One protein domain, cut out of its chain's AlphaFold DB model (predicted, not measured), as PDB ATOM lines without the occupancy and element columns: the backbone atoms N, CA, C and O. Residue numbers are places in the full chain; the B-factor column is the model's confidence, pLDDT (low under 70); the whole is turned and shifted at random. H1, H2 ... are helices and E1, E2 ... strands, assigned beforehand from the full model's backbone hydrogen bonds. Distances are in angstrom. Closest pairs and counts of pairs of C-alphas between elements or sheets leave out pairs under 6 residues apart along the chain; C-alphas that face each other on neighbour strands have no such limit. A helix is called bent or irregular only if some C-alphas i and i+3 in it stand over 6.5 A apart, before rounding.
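Overview. This is residues 2 to 87 of the 442 residues of the protein "Triacylglycerol lipase" of Cucumis melo var. makuwa (UniProt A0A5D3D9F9). One long helix, H3, makes the longest axis of the domain, with a small, mostly loop-built head gathered at its first part and its far part reaching well beyond that head. In the head the short helix H1 lies beside residues 48 to 55 of H3, and the strand E1 and the long link of residues 24 to 41 meet in a short antiparallel pairing. The printed part has 86 residues with three named helices and one named strand, in the order E1, H1, H2, H3, and the class is mostly helix. The whole is only just extended, close to loose, with a radius of gyration of the C-alphas of 18.2 A, and its outline is flat, with spans of 54 by 34 by 18 A.

Arrangement. The longest helix is H3, residues 48 to 81. H1, residues 16 to 23, touches H3 with 7 pairs of C-alphas within 8 A, and on H3 residues 48 to 55 alone take part. The closest C-alphas of the two are those of Thr 23 and Arg 51, 5.7 A apart. H1 and H3 run opposite ways at a shallow tilt of 25 degrees. H2, residues 42 to 45, is close to H3 but not clearly touching; their closest C-alphas are those of Tyr 45 and Arg 51, 6.3 A apart. E1, residues 6 to 9, comes nearest to H3 at the C-alphas of Leu 9 and Ile 58, 7.4 A apart. E1 pairs with no named strand, but its residues 8 to 9 pair antiparallel with residues 35 to 36. E1 is apart from both H1 and H2, and H1 and H2 are apart. In H1 and H3 every O i to N i+4 pair is within hydrogen-bond range; H2 is too short for such a pair, and its one O i to N i+3 pair is not within range.

Along the chain. H3 measures 49.0 A from C-alpha 48 at (159.905, 123.584, 139.824) to C-alpha 81 at (166.023, 106.266, 185.287). H1 measures 11.0 A and E1 10.0 A, the latter from C-alpha 6 at (147.814, 108.564, 143.315). H2 measures 6.3 A between C-alphas 42 and 45, and is neither bent nor irregular, but only just.

Size, cuts and confidence. The two C-alphas farthest apart are those of Phe 26 and Gln 86, 56.1 A. Residues 63 to 74, within H3, and residues 77 to 83, of which 77 to 81 belong to H3, stand free. The printed part has no cut. The link from H1 to H2, 18 residues, is long; E1 to H1 is short and H2 to H3 is tight. The mean pLDDT of the printed part is 75.2, and 19 residues are under 70, among them residues 2 to 4, 25 to 27 and 82 to 87.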
ATOM      1  N   GLY A   2     136.888 104.642 138.267       43.84
ATOM      2  CA  GLY A   2     137.917 104.479 139.265       43.84
ATOM      3  C   GLY A   2     139.215 104.962 138.648       43.84
ATOM      4  O   GLY A   2     139.628 104.434 137.613       43.84
ATOM      5  N   SER A   3     139.778 106.041 139.188       51.66
ATOM      6  CA  SER A   3     141.097 106.479 138.768       51.66
ATOM      7  C   SER A   3     142.100 105.846 139.717       51.66
ATOM      8  O   SER A   3     142.205 106.274 140.865       51.66
ATOM      9  N   ASN A   4     142.883 104.899 139.200       68.38
ATOM     10  CA  ASN A   4     144.182 104.513 139.748       68.38
ATOM     11  C   ASN A   4     145.135 105.722 139.672       68.38
ATOM     12  O   ASN A   4     146.139 105.649 138.980       68.38
ATOM     13  N   ASP A   5     144.801 106.864 140.278       83.19
ATOM     14  CA  ASP A   5     145.595 108.092 140.260       83.19
ATOM     15  C   ASP A   5     145.975 108.461 141.689       83.19
ATOM     16  O   ASP A   5     145.128 108.779 142.527       83.19
ATOM     17  N   TYR A   6     147.266 108.351 141.985       85.81
ATOM     18  CA  TYR A   6     147.814 108.564 143.315       85.81
ATOM     19  C   TYR A   6     149.281 108.990 143.248       85.81
ATOM     20  O   TYR A   6     149.991 108.754 142.266       85.81
ATOM     21  N   LEU A   7     149.752 109.567 144.348       86.50
ATOM     22  CA  LEU A   7     151.152 109.851 144.615       86.50
ATOM     23  C   LEU A   7     151.482 109.381 146.029       86.50
ATOM     24  O   LEU A   7     150.941 109.910 146.996       86.50
ATOM     25  N   LYS A   8     152.401 108.424 146.170       86.75
ATOM     26  CA  LYS A   8     152.884 107.943 147.471       86.75
ATOM     27  C   LYS A   8     154.356 108.273 147.646       86.75
ATOM     28  O   LYS A   8     155.194 107.645 147.016       86.75
ATOM     29  N   LEU A   9     154.706 109.191 148.537       85.62
ATOM     30  CA  LEU A   9     156.113 109.501 148.800       85.62
ATOM     31  C   LEU A   9     156.842 108.333 149.489       85.62
ATOM     32  O   LEU A   9     156.275 107.644 150.338       85.62
ATOM     33  N   LYS A  10     158.117 108.139 149.134       84.69
ATOM     34  CA  LYS A  10     159.028 107.114 149.668       84.69
ATOM     35  C   LYS A  10     160.219 107.791 150.368       84.69
ATOM     36  O   LYS A  10     161.327 107.825 149.831       84.69
ATOM     37  N   PRO A  11     160.028 108.366 151.570       80.75
ATOM     38  CA  PRO A  11     161.100 109.076 152.269       80.75
ATOM     39  C   PRO A  11     162.278 108.165 152.648       80.75
ATOM     40  O   PRO A  11     163.398 108.655 152.780       80.75
ATOM     41  N   GLU A  12     162.053 106.860 152.805       80.25
ATOM     42  CA  GLU A  12     163.087 105.876 153.157       80.25
ATOM     43  C   GLU A  12     164.089 105.635 152.018       80.25
ATOM     44  O   GLU A  12     165.286 105.533 152.273       80.25
ATOM     45  N   SER A  13     163.633 105.632 150.760       81.94
ATOM     46  CA  SER A  13     164.496 105.456 149.578       81.94
ATOM     47  C   SER A  13     165.161 106.755 149.106       81.94
ATOM     48  O   SER A  13     166.085 106.732 148.292       81.94
ATOM     49  N   ALA A  14     164.706 107.908 149.601       84.62
ATOM     50  CA  ALA A  14     165.212 109.214 149.201       84.62
ATOM     51  C   ALA A  14     166.522 109.571 149.930       84.62
ATOM     52  O   ALA A  14     166.520 109.848 151.132       84.62
ATOM     53  N   THR A  15     167.648 109.630 149.216       87.06
ATOM     54  CA  THR A  15     168.909 110.182 149.749       87.06
ATOM     55  C   THR A  15     168.916 111.714 149.663       87.06
ATOM     56  O   THR A  15     168.218 112.297 148.833       87.06
ATOM     57  N   PHE A  16     169.725 112.394 150.487       86.75
ATOM     58  CA  PHE A  16     169.877 113.857 150.391       86.75
ATOM     59  C   PHE A  16     170.396 114.306 149.017       86.75
ATOM     60  O   PHE A  16     169.957 115.334 148.508       86.75
ATOM     61  N   LEU A  17     171.267 113.506 148.390       85.94
ATOM     62  CA  LEU A  17     171.740 113.749 147.028       85.94
ATOM     63  C   LEU A  17     170.595 113.646 146.012       85.94
ATOM     64  O   LEU A  17     170.445 114.541 145.187       85.94
ATOM     65  N   ASN A  18     169.753 112.611 146.109       86.00
ATOM     66  CA  ASN A  18     168.604 112.446 145.215       86.00
ATOM     67  C   ASN A  18     167.619 113.612 145.353       86.00
ATOM     68  O   ASN A  18     167.117 114.111 144.352       86.00
ATOM     69  N   LEU A  19     167.377 114.080 146.581       85.94
ATOM     70  CA  LEU A  19     166.528 115.244 146.840       85.94
ATOM     71  C   LEU A  19     167.107 116.515 146.210       85.94
ATOM     72  O   LEU A  19     166.384 117.229 145.521       85.94
ATOM     73  N   PHE A  20     168.405 116.774 146.394       85.50
ATOM     74  CA  PHE A  20     169.081 117.918 145.782       85.50
ATOM     75  C   PHE A  20     169.009 117.860 144.253       85.50
ATOM     76  O   PHE A  20     168.528 118.800 143.622       85.50
ATOM     77  N   LEU A  21     169.400 116.735 143.651       85.19
ATOM     78  CA  LEU A  21     169.384 116.555 142.200       85.19
ATOM     79  C   LEU A  21     167.971 116.651 141.607       85.19
ATOM     80  O   LEU A  21     167.817 117.179 140.508       85.19
ATOM     81  N   PHE A  22     166.940 116.206 142.329       85.12
ATOM     82  CA  PHE A  22     165.549 116.317 141.886       85.12
ATOM     83  C   PHE A  22     165.043 117.765 141.854       85.12
ATOM     84  O   PHE A  22     164.208 118.096 141.016       85.12
ATOM     85  N   THR A  23     165.564 118.662 142.703       82.38
ATOM     86  CA  THR A  23     165.224 120.097 142.605       82.38
ATOM     87  C   THR A  23     165.781 120.761 141.347       82.38
ATOM     88  O   THR A  23     165.236 121.770 140.895       82.38
ATOM     89  N   LEU A  24     166.832 120.193 140.749       80.94
ATOM     90  CA  LEU A  24     167.427 120.709 139.524       80.94
ATOM     91  C   LEU A  24     166.559 120.325 138.313       80.94
ATOM     92  O   LEU A  24     166.078 119.198 138.182       80.94
ATOM     93  N   SER A  25     166.366 121.260 137.383       67.44
ATOM     94  CA  SER A  25     165.470 121.119 136.221       67.44
ATOM     95  C   SER A  25     165.936 120.110 135.159       67.44
ATOM     96  O   SER A  25     165.240 119.896 134.172       67.44
ATOM     97  N   PHE A  26     167.084 119.460 135.356       67.81
ATOM     98  CA  PHE A  26     167.760 118.622 134.359       67.81
ATOM     99  C   PHE A  26     167.342 117.140 134.369       67.81
ATOM    100  O   PHE A  26     167.984 116.323 133.721       67.81
ATOM    101  N   ASN A  27     166.275 116.782 135.095       67.62
ATOM    102  CA  ASN A  27     165.745 115.409 135.186       67.62
ATOM    103  C   ASN A  27     166.809 114.361 135.581       67.62
ATOM    104  O   ASN A  27     166.753 113.217 135.144       67.62
ATOM    105  N   PHE A  28     167.767 114.743 136.433       71.19
ATOM    106  CA  PHE A  28     168.828 113.847 136.912       71.19
ATOM    107  C   PHE A  28     168.311 112.678 137.762       71.19
ATOM    108  O   PHE A  28     169.014 111.687 137.933       71.19
ATOM    109  N   VAL A  29     167.107 112.808 138.324       75.00
ATOM    110  CA  VAL A  29     166.486 111.816 139.203       75.00
ATOM    111  C   VAL A  29     165.052 111.597 138.749       75.00
ATOM    112  O   VAL A  29     164.290 112.554 138.597       75.00
ATOM    113  N   ASP A  30     164.691 110.332 138.544       80.12
ATOM    114  CA  ASP A  30     163.313 109.930 138.283       80.12
ATOM    115  C   ASP A  30     162.483 110.095 139.565       80.12
ATOM    116  O   ASP A  30     162.902 109.700 140.659       80.12
ATOM    117  N   ILE A  31     161.274 110.646 139.440       81.12
ATOM    118  CA  ILE A  31     160.331 110.728 140.556       81.12
ATOM    119  C   ILE A  31     160.056 109.354 141.173       81.12
ATOM    120  O   ILE A  31     159.840 109.282 142.379       81.12
ATOM    121  N   ARG A  32     160.158 108.258 140.406       84.00
ATOM    122  CA  ARG A  32     160.002 106.881 140.905       84.00
ATOM    123  C   ARG A  32     160.997 106.508 142.010       84.00
ATOM    124  O   ARG A  32     160.723 105.611 142.807       84.00
ATOM    125  N   THR A  33     162.127 107.213 142.110       83.62
ATOM    126  CA  THR A  33     163.088 107.068 143.218       83.62
ATOM    127  C   THR A  33     162.573 107.691 144.525       83.62
ATOM    128  O   THR A  33     162.953 107.255 145.614       83.62
ATOM    129  N   LEU A  34     161.710 108.707 144.429       84.12
ATOM    130  CA  LEU A  34     161.202 109.505 145.550       84.12
ATOM    131  C   LEU A  34     159.732 109.226 145.888       84.12
ATOM    132  O   LEU A  34     159.303 109.515 147.005       84.12
ATOM    133  N   ALA A  35     158.954 108.697 144.947       84.19
ATOM    134  CA  ALA A  35     157.531 108.450 145.096       84.19
ATOM    135  C   ALA A  35     157.043 107.300 144.204       84.19
ATOM    136  O   ALA A  35     157.632 106.986 143.177       84.19
ATOM    137  N   ASP A  36     155.939 106.677 144.596       85.50
ATOM    138  CA  ASP A  36     155.146 105.798 143.750       85.50
ATOM    139  C   ASP A  36     154.037 106.580 143.053       85.50
ATOM    140  O   ASP A  36     153.372 107.402 143.690       85.50
ATOM    141  N   CYS A  37     153.831 106.310 141.769       82.31
ATOM    142  CA  CYS A  37     152.721 106.851 140.996       82.31
ATOM    143  C   CYS A  37     152.411 105.955 139.776       82.31
ATOM    144  O   CYS A  37     153.280 105.197 139.312       82.31
ATOM    145  N   PRO A  38     151.182 106.037 139.236       82.50
ATOM    146  CA  PRO A  38     150.765 105.286 138.053       82.50
ATOM    147  C   PRO A  38     151.648 105.564 136.832       82.50
ATOM    148  O   PRO A  38     152.218 106.648 136.684       82.50
ATOM    149  N   ALA A  39     151.749 104.587 135.929       77.19
ATOM    150  CA  ALA A  39     152.495 104.741 134.681       77.19
ATOM    151  C   ALA A  39     151.941 105.905 133.835       77.19
ATOM    152  O   ALA A  39     150.733 106.016 133.637       77.19
ATOM    153  N   GLY A  40     152.825 106.774 133.341       74.00
ATOM    154  CA  GLY A  40     152.475 107.938 132.519       74.00
ATOM    155  C   GLY A  40     152.230 109.230 133.307       74.00
ATOM    156  O   GLY A  40     152.157 110.303 132.703       74.00
ATOM    157  N   LYS A  41     152.138 109.169 134.644       75.12
ATOM    158  CA  LYS A  41     151.945 110.346 135.510       75.12
ATOM    159  C   LYS A  41     153.250 110.982 135.983       75.12
ATOM    160  O   LYS A  41     153.201 112.063 136.566       75.12
ATOM    161  N   GLU A  42     154.408 110.404 135.671       74.94
ATOM    162  CA  GLU A  42     155.726 110.879 136.114       74.94
ATOM    163  C   GLU A  42     156.011 112.308 135.634       74.94
ATOM    164  O   GLU A  42     156.606 113.117 136.347       74.94
ATOM    165  N   ARG A  43     155.537 112.649 134.428       69.19
ATOM    166  CA  ARG A  43     155.725 113.978 133.828       69.19
ATOM    167  C   ARG A  43     154.877 115.070 134.484       69.19
ATOM    168  O   ARG A  43     155.173 116.246 134.296       69.19
ATOM    169  N   SER A  44     153.873 114.698 135.281       74.12
ATOM    170  CA  SER A  44     152.960 115.644 135.942       74.12
ATOM    171  C   SER A  44     153.645 116.478 137.027       74.12
ATOM    172  O   SER A  44     153.115 117.508 137.414       74.12
ATOM    173  N   TYR A  45     154.830 116.062 137.490       75.19
ATOM    174  CA  TYR A  45     155.558 116.691 138.600       75.19
ATOM    175  C   TYR A  45     156.853 117.374 138.152       75.19
ATOM    176  O   TYR A  45     157.805 117.512 138.921       75.19
ATOM    177  N   GLN A  46     156.933 117.767 136.879       72.00
ATOM    178  CA  GLN A  46     158.143 118.367 136.324       72.00
ATOM    179  C   GLN A  46     158.280 119.861 136.614       72.00
ATOM    180  O   GLN A  46     159.375 120.391 136.408       72.00
ATOM    181  N   SER A  47     157.239 120.544 137.098       80.44
ATOM    182  CA  SER A  47     157.358 121.961 137.442       80.44
ATOM    183  C   SER A  47     158.294 122.155 138.643       80.44
ATOM    184  O   SER A  47     158.355 121.315 139.541       80.44
ATOM    185  N   PHE A  48     159.033 123.270 138.682       79.94
ATOM    186  CA  PHE A  48     159.905 123.584 139.824       79.94
ATOM    187  C   PHE A  48     159.127 123.612 141.145       79.94
ATOM    188  O   PHE A  48     159.644 123.171 142.168       79.94
ATOM    189  N   GLY A  49     157.875 124.085 141.103       76.44
ATOM    190  CA  GLY A  49     156.955 124.009 142.229       76.44
ATOM    191  C   GLY A  49     156.825 122.567 142.701       76.44
ATOM    192  O   GLY A  49     157.368 122.213 143.739       76.44
ATOM    193  N   ASP A  50     156.191 121.700 141.921       77.44
ATOM    194  CA  ASP A  50     155.897 120.325 142.354       77.44
ATOM    195  C   ASP A  50     157.140 119.593 142.892       77.44
ATOM    196  O   ASP A  50     157.079 118.956 143.948       77.44
ATOM    197  N   ARG A  51     158.303 119.788 142.250       83.44
ATOM    198  CA  ARG A  51     159.582 119.233 142.720       83.44
ATOM    199  C   ARG A  51     160.008 119.761 144.087       83.44
ATOM    200  O   ARG A  51     160.336 118.970 144.972       83.44
ATOM    201  N   TRP A  52     159.995 121.082 144.276       81.88
ATOM    202  CA  TRP A  52     160.381 121.723 145.537       81.88
ATOM    203  C   TRP A  52     159.540 121.228 146.713       81.88
ATOM    204  O   TRP A  52     160.010 121.136 147.846       81.88
ATOM    205  N   ILE A  53     158.293 120.875 146.443       77.88
ATOM    206  CA  ILE A  53     157.308 120.513 147.453       77.88
ATOM    207  C   ILE A  53     157.399 119.055 147.845       77.88
ATOM    208  O   ILE A  53     157.398 118.759 149.040       77.88
ATOM    209  N   ILE A  54     157.578 118.165 146.871       82.31
ATOM    210  CA  ILE A  54     157.942 116.771 147.139       82.31
ATOM    211  C   ILE A  54     159.213 116.740 147.996       82.31
ATOM    212  O   ILE A  54     159.240 116.089 149.041       82.31
ATOM    213  N   VAL A  55     160.234 117.516 147.619       84.56
ATOM    214  CA  VAL A  55     161.499 117.585 148.363       84.56
ATOM    215  C   VAL A  55     161.299 118.155 149.762       84.56
ATOM    216  O   VAL A  55     161.739 117.542 150.730       84.56
ATOM    217  N   SER A  56     160.589 119.276 149.896       79.44
ATOM    218  CA  SER A  56     160.312 119.898 151.197       79.44
ATOM    219  C   SER A  56     159.503 118.975 152.110       79.44
ATOM    220  O   SER A  56     159.794 118.892 153.301       79.44
ATOM    221  N   SER A  57     158.528 118.240 151.565       80.75
ATOM    222  CA  SER A  57     157.748 117.257 152.316       80.75
ATOM    223  C   SER A  57     158.622 116.098 152.792       80.75
ATOM    224  O   SER A  57     158.522 115.722 153.955       80.75
ATOM    225  N   ILE A  58     159.491 115.547 151.937       83.75
ATOM    226  CA  ILE A  58     160.394 114.451 152.326       83.75
ATOM    227  C   ILE A  58     161.425 114.935 153.356       83.75
ATOM    228  O   ILE A  58     161.695 114.233 154.329       83.75
ATOM    229  N   LEU A  59     161.991 116.134 153.182       82.25
ATOM    230  CA  LEU A  59     162.928 116.728 154.140       82.25
ATOM    231  C   LEU A  59     162.267 116.962 155.498       82.25
ATOM    232  O   LEU A  59     162.851 116.610 156.523       82.25
ATOM    233  N   LEU A  60     161.045 117.500 155.508       77.06
ATOM    234  CA  LEU A  60     160.274 117.653 156.735       77.06
ATOM    235  C   LEU A  60     160.028 116.290 157.386       77.06
ATOM    236  O   LEU A  60     160.322 116.143 158.564       77.06
ATOM    237  N   GLN A  61     159.573 115.282 156.640       77.25
ATOM    238  CA  GLN A  61     159.386 113.933 157.186       77.25
ATOM    239  C   GLN A  61     160.672 113.367 157.797       77.25
ATOM    240  O   GLN A  61     160.633 112.828 158.898       77.25
ATOM    241  N   LYS A  62     161.823 113.516 157.128       81.06
ATOM    242  CA  LYS A  62     163.121 113.068 157.659       81.06
ATOM    243  C   LYS A  62     163.507 113.811 158.941       81.06
ATOM    244  O   LYS A  62     163.968 113.176 159.887       81.06
ATOM    245  N   LEU A  63     163.296 115.128 158.997       77.19
ATOM    246  CA  LEU A  63     163.523 115.933 160.202       77.19
ATOM    247  C   LEU A  63     162.617 115.474 161.352       77.19
ATOM    248  O   LEU A  63     163.076 115.273 162.474       77.19
ATOM    249  N   LEU A  64     161.334 115.282 161.065       73.06
ATOM    250  CA  LEU A  64     160.339 114.838 162.030       73.06
ATOM    251  C   LEU A  64     160.628 113.424 162.548       73.06
ATOM    252  O   LEU A  64     160.529 113.194 163.750       73.06
ATOM    253  N   LEU A  65     161.075 112.513 161.681       76.75
ATOM    254  CA  LEU A  65     161.505 111.166 162.060       76.75
ATOM    255  C   LEU A  65     162.754 111.199 162.952       76.75
ATOM    256  O   LEU A  65     162.835 110.463 163.934       76.75
ATOM    257  N   ALA A  66     163.712 112.087 162.674       76.31
ATOM    258  CA  ALA A  66     164.874 112.276 163.541       76.31
ATOM    259  C   ALA A  66     164.462 112.763 164.945       76.31
ATOM    260  O   ALA A  66     164.938 112.238 165.954       76.31
ATOM    261  N   ILE A  67     163.520 113.710 165.021       70.88
ATOM    262  CA  ILE A  67     162.945 114.184 166.289       70.88
ATOM    263  C   ILE A  67     162.194 113.048 167.007       70.88
ATOM    264  O   ILE A  67     162.366 112.864 168.214       70.88
ATOM    265  N   ALA A  68     161.405 112.255 166.278       70.94
ATOM    266  CA  ALA A  68     160.683 111.098 166.802       70.94
ATOM    267  C   ALA A  68     161.631 110.048 167.407       70.94
ATOM    268  O   ALA A  68     161.407 109.586 168.525       70.94
ATOM    269  N   ASN A  69     162.733 109.729 166.730       73.19
ATOM    270  CA  ASN A  69     163.739 108.791 167.231       73.19
ATOM    271  C   ASN A  69     164.415 109.303 168.510       73.19
ATOM    272  O   ASN A  69     164.640 108.533 169.450       73.19
ATOM    273  N   HIS A  70     164.675 110.611 168.607       71.56
ATOM    274  CA  HIS A  70     165.160 111.214 169.850       71.56
ATOM    275  C   HIS A  70     164.126 111.131 170.977       71.56
ATOM    276  O   HIS A  70     164.490 110.810 172.109       71.56
ATOM    277  N   LEU A  71     162.841 111.349 170.682       66.75
ATOM    278  CA  LEU A  71     161.754 111.178 171.649       66.75
ATOM    279  C   LEU A  71     161.662 109.739 172.169       66.75
ATOM    280  O   LEU A  71     161.521 109.542 173.376       66.75
ATOM    281  N   GLN A  72     161.766 108.737 171.292       68.81
ATOM    282  CA  GLN A  72     161.784 107.328 171.705       68.81
ATOM    283  C   GLN A  72     163.002 107.016 172.572       68.81
ATOM    284  O   GLN A  72     162.872 106.423 173.643       68.81
ATOM    285  N   THR A  73     164.179 107.497 172.171       70.88
ATOM    286  CA  THR A  73     165.410 107.364 172.960       70.88
ATOM    287  C   THR A  73     165.241 107.974 174.355       70.88
ATOM    288  O   THR A  73     165.554 107.337 175.361       70.88
ATOM    289  N   PHE A  74     164.668 109.177 174.437       68.06
ATOM    290  CA  PHE A  74     164.378 109.845 175.701       68.06
ATOM    291  C   PHE A  74     163.373 109.063 176.557       68.06
ATOM    292  O   PHE A  74     163.573 108.936 177.764       68.06
ATOM    293  N   LYS A  75     162.322 108.484 175.957       66.75
ATOM    294  CA  LYS A  75     161.380 107.602 176.668       66.75
ATOM    295  C   LYS A  75     162.084 106.379 177.257       66.75
ATOM    296  O   LYS A  75     161.826 106.052 178.410       66.75
ATOM    297  N   ILE A  76     162.980 105.734 176.506       71.38
ATOM    298  CA  ILE A  76     163.747 104.567 176.974       71.38
ATOM    299  C   ILE A  76     164.667 104.959 178.134       71.38
ATOM    300  O   ILE A  76     164.692 104.281 179.160       71.38
ATOM    301  N   ILE A  77     165.399 106.071 178.003       71.38
ATOM    302  CA  ILE A  77     166.268 106.592 179.068       71.38
ATOM    303  C   ILE A  77     165.438 106.926 180.314       71.38
ATOM    304  O   ILE A  77     165.791 106.518 181.417       71.38
ATOM    305  N   ARG A  78     164.292 107.594 180.147       65.50
ATOM    306  CA  ARG A  78     163.351 107.881 181.236       65.50
ATOM    307  C   ARG A  78     162.884 106.600 181.923       65.50
ATOM    308  O   ARG A  78     162.923 106.548 183.146       65.50
ATOM    309  N   ALA A  79     162.454 105.598 181.155       68.94
ATOM    310  CA  ALA A  79     161.982 104.321 181.686       68.94
ATOM    311  C   ALA A  79     163.069 103.595 182.496       68.94
ATOM    312  O   ALA A  79     162.765 102.913 183.469       68.94
ATOM    313  N   LYS A  80     164.343 103.778 182.131       72.12
ATOM    314  CA  LYS A  80     165.479 103.261 182.900       72.12
ATOM    315  C   LYS A  80     165.757 104.060 184.180       72.12
ATOM    316  O   LYS A  80     166.065 103.448 185.193       72.12
ATOM    317  N   ILE A  81     165.663 105.394 184.148       70.94
ATOM    318  CA  ILE A  81     166.023 106.266 185.287       70.94
ATOM    319  C   ILE A  81     164.914 106.330 186.343       70.94
ATOM    320  O   ILE A  81     165.185 106.250 187.535       70.94
ATOM    321  N   PHE A  82     163.666 106.500 185.915       65.75
ATOM    322  CA  PHE A  82     162.525 106.749 186.804       65.75
ATOM    323  C   PHE A  82     161.603 105.528 186.940       65.75
ATOM    324  O   PHE A  82     160.508 105.643 187.489       65.75
ATOM    325  N   GLY A  83     162.032 104.376 186.415       53.44
ATOM    326  CA  GLY A  83     161.166 103.235 186.145       53.44
ATOM    327  C   GLY A  83     160.264 103.486 184.934       53.44
ATOM    328  O   GLY A  83     160.009 104.630 184.537       53.44
ATOM    329  N   VAL A  84     159.754 102.408 184.328       49.53
ATOM    330  CA  VAL A  84     158.562 102.524 183.480       49.53
ATOM    331  C   VAL A  84     157.515 103.132 184.407       49.53
ATOM    332  O   VAL A  84     157.269 102.531 185.458       49.53
ATOM    333  N   PRO A  85     156.946 104.317 184.108       44.53
ATOM    334  CA  PRO A  85     155.796 104.772 184.865       44.53
ATOM    335  C   PRO A  85     154.851 103.588 184.844       44.53
ATOM    336  O   PRO A  85     154.525 103.124 183.752       44.53
ATOM    337  N   GLN A  86     154.477 103.049 186.008       33.31
ATOM    338  CA  GLN A  86     153.282 102.230 186.057       33.31
ATOM    339  C   GLN A  86     152.264 103.133 185.375       33.31
ATOM    340  O   GLN A  86     151.960 104.213 185.897       33.31
ATOM    341  N   GLU A  87     151.878 102.801 184.140       37.91
ATOM    342  CA  GLU A  87     150.691 103.377 183.561       37.91
ATOM    343  C   GLU A  87     149.658 102.939 184.571       37.91
ATOM    344  O   GLU A  87     149.249 101.783 184.636       37.91
TER     345      GLU A  87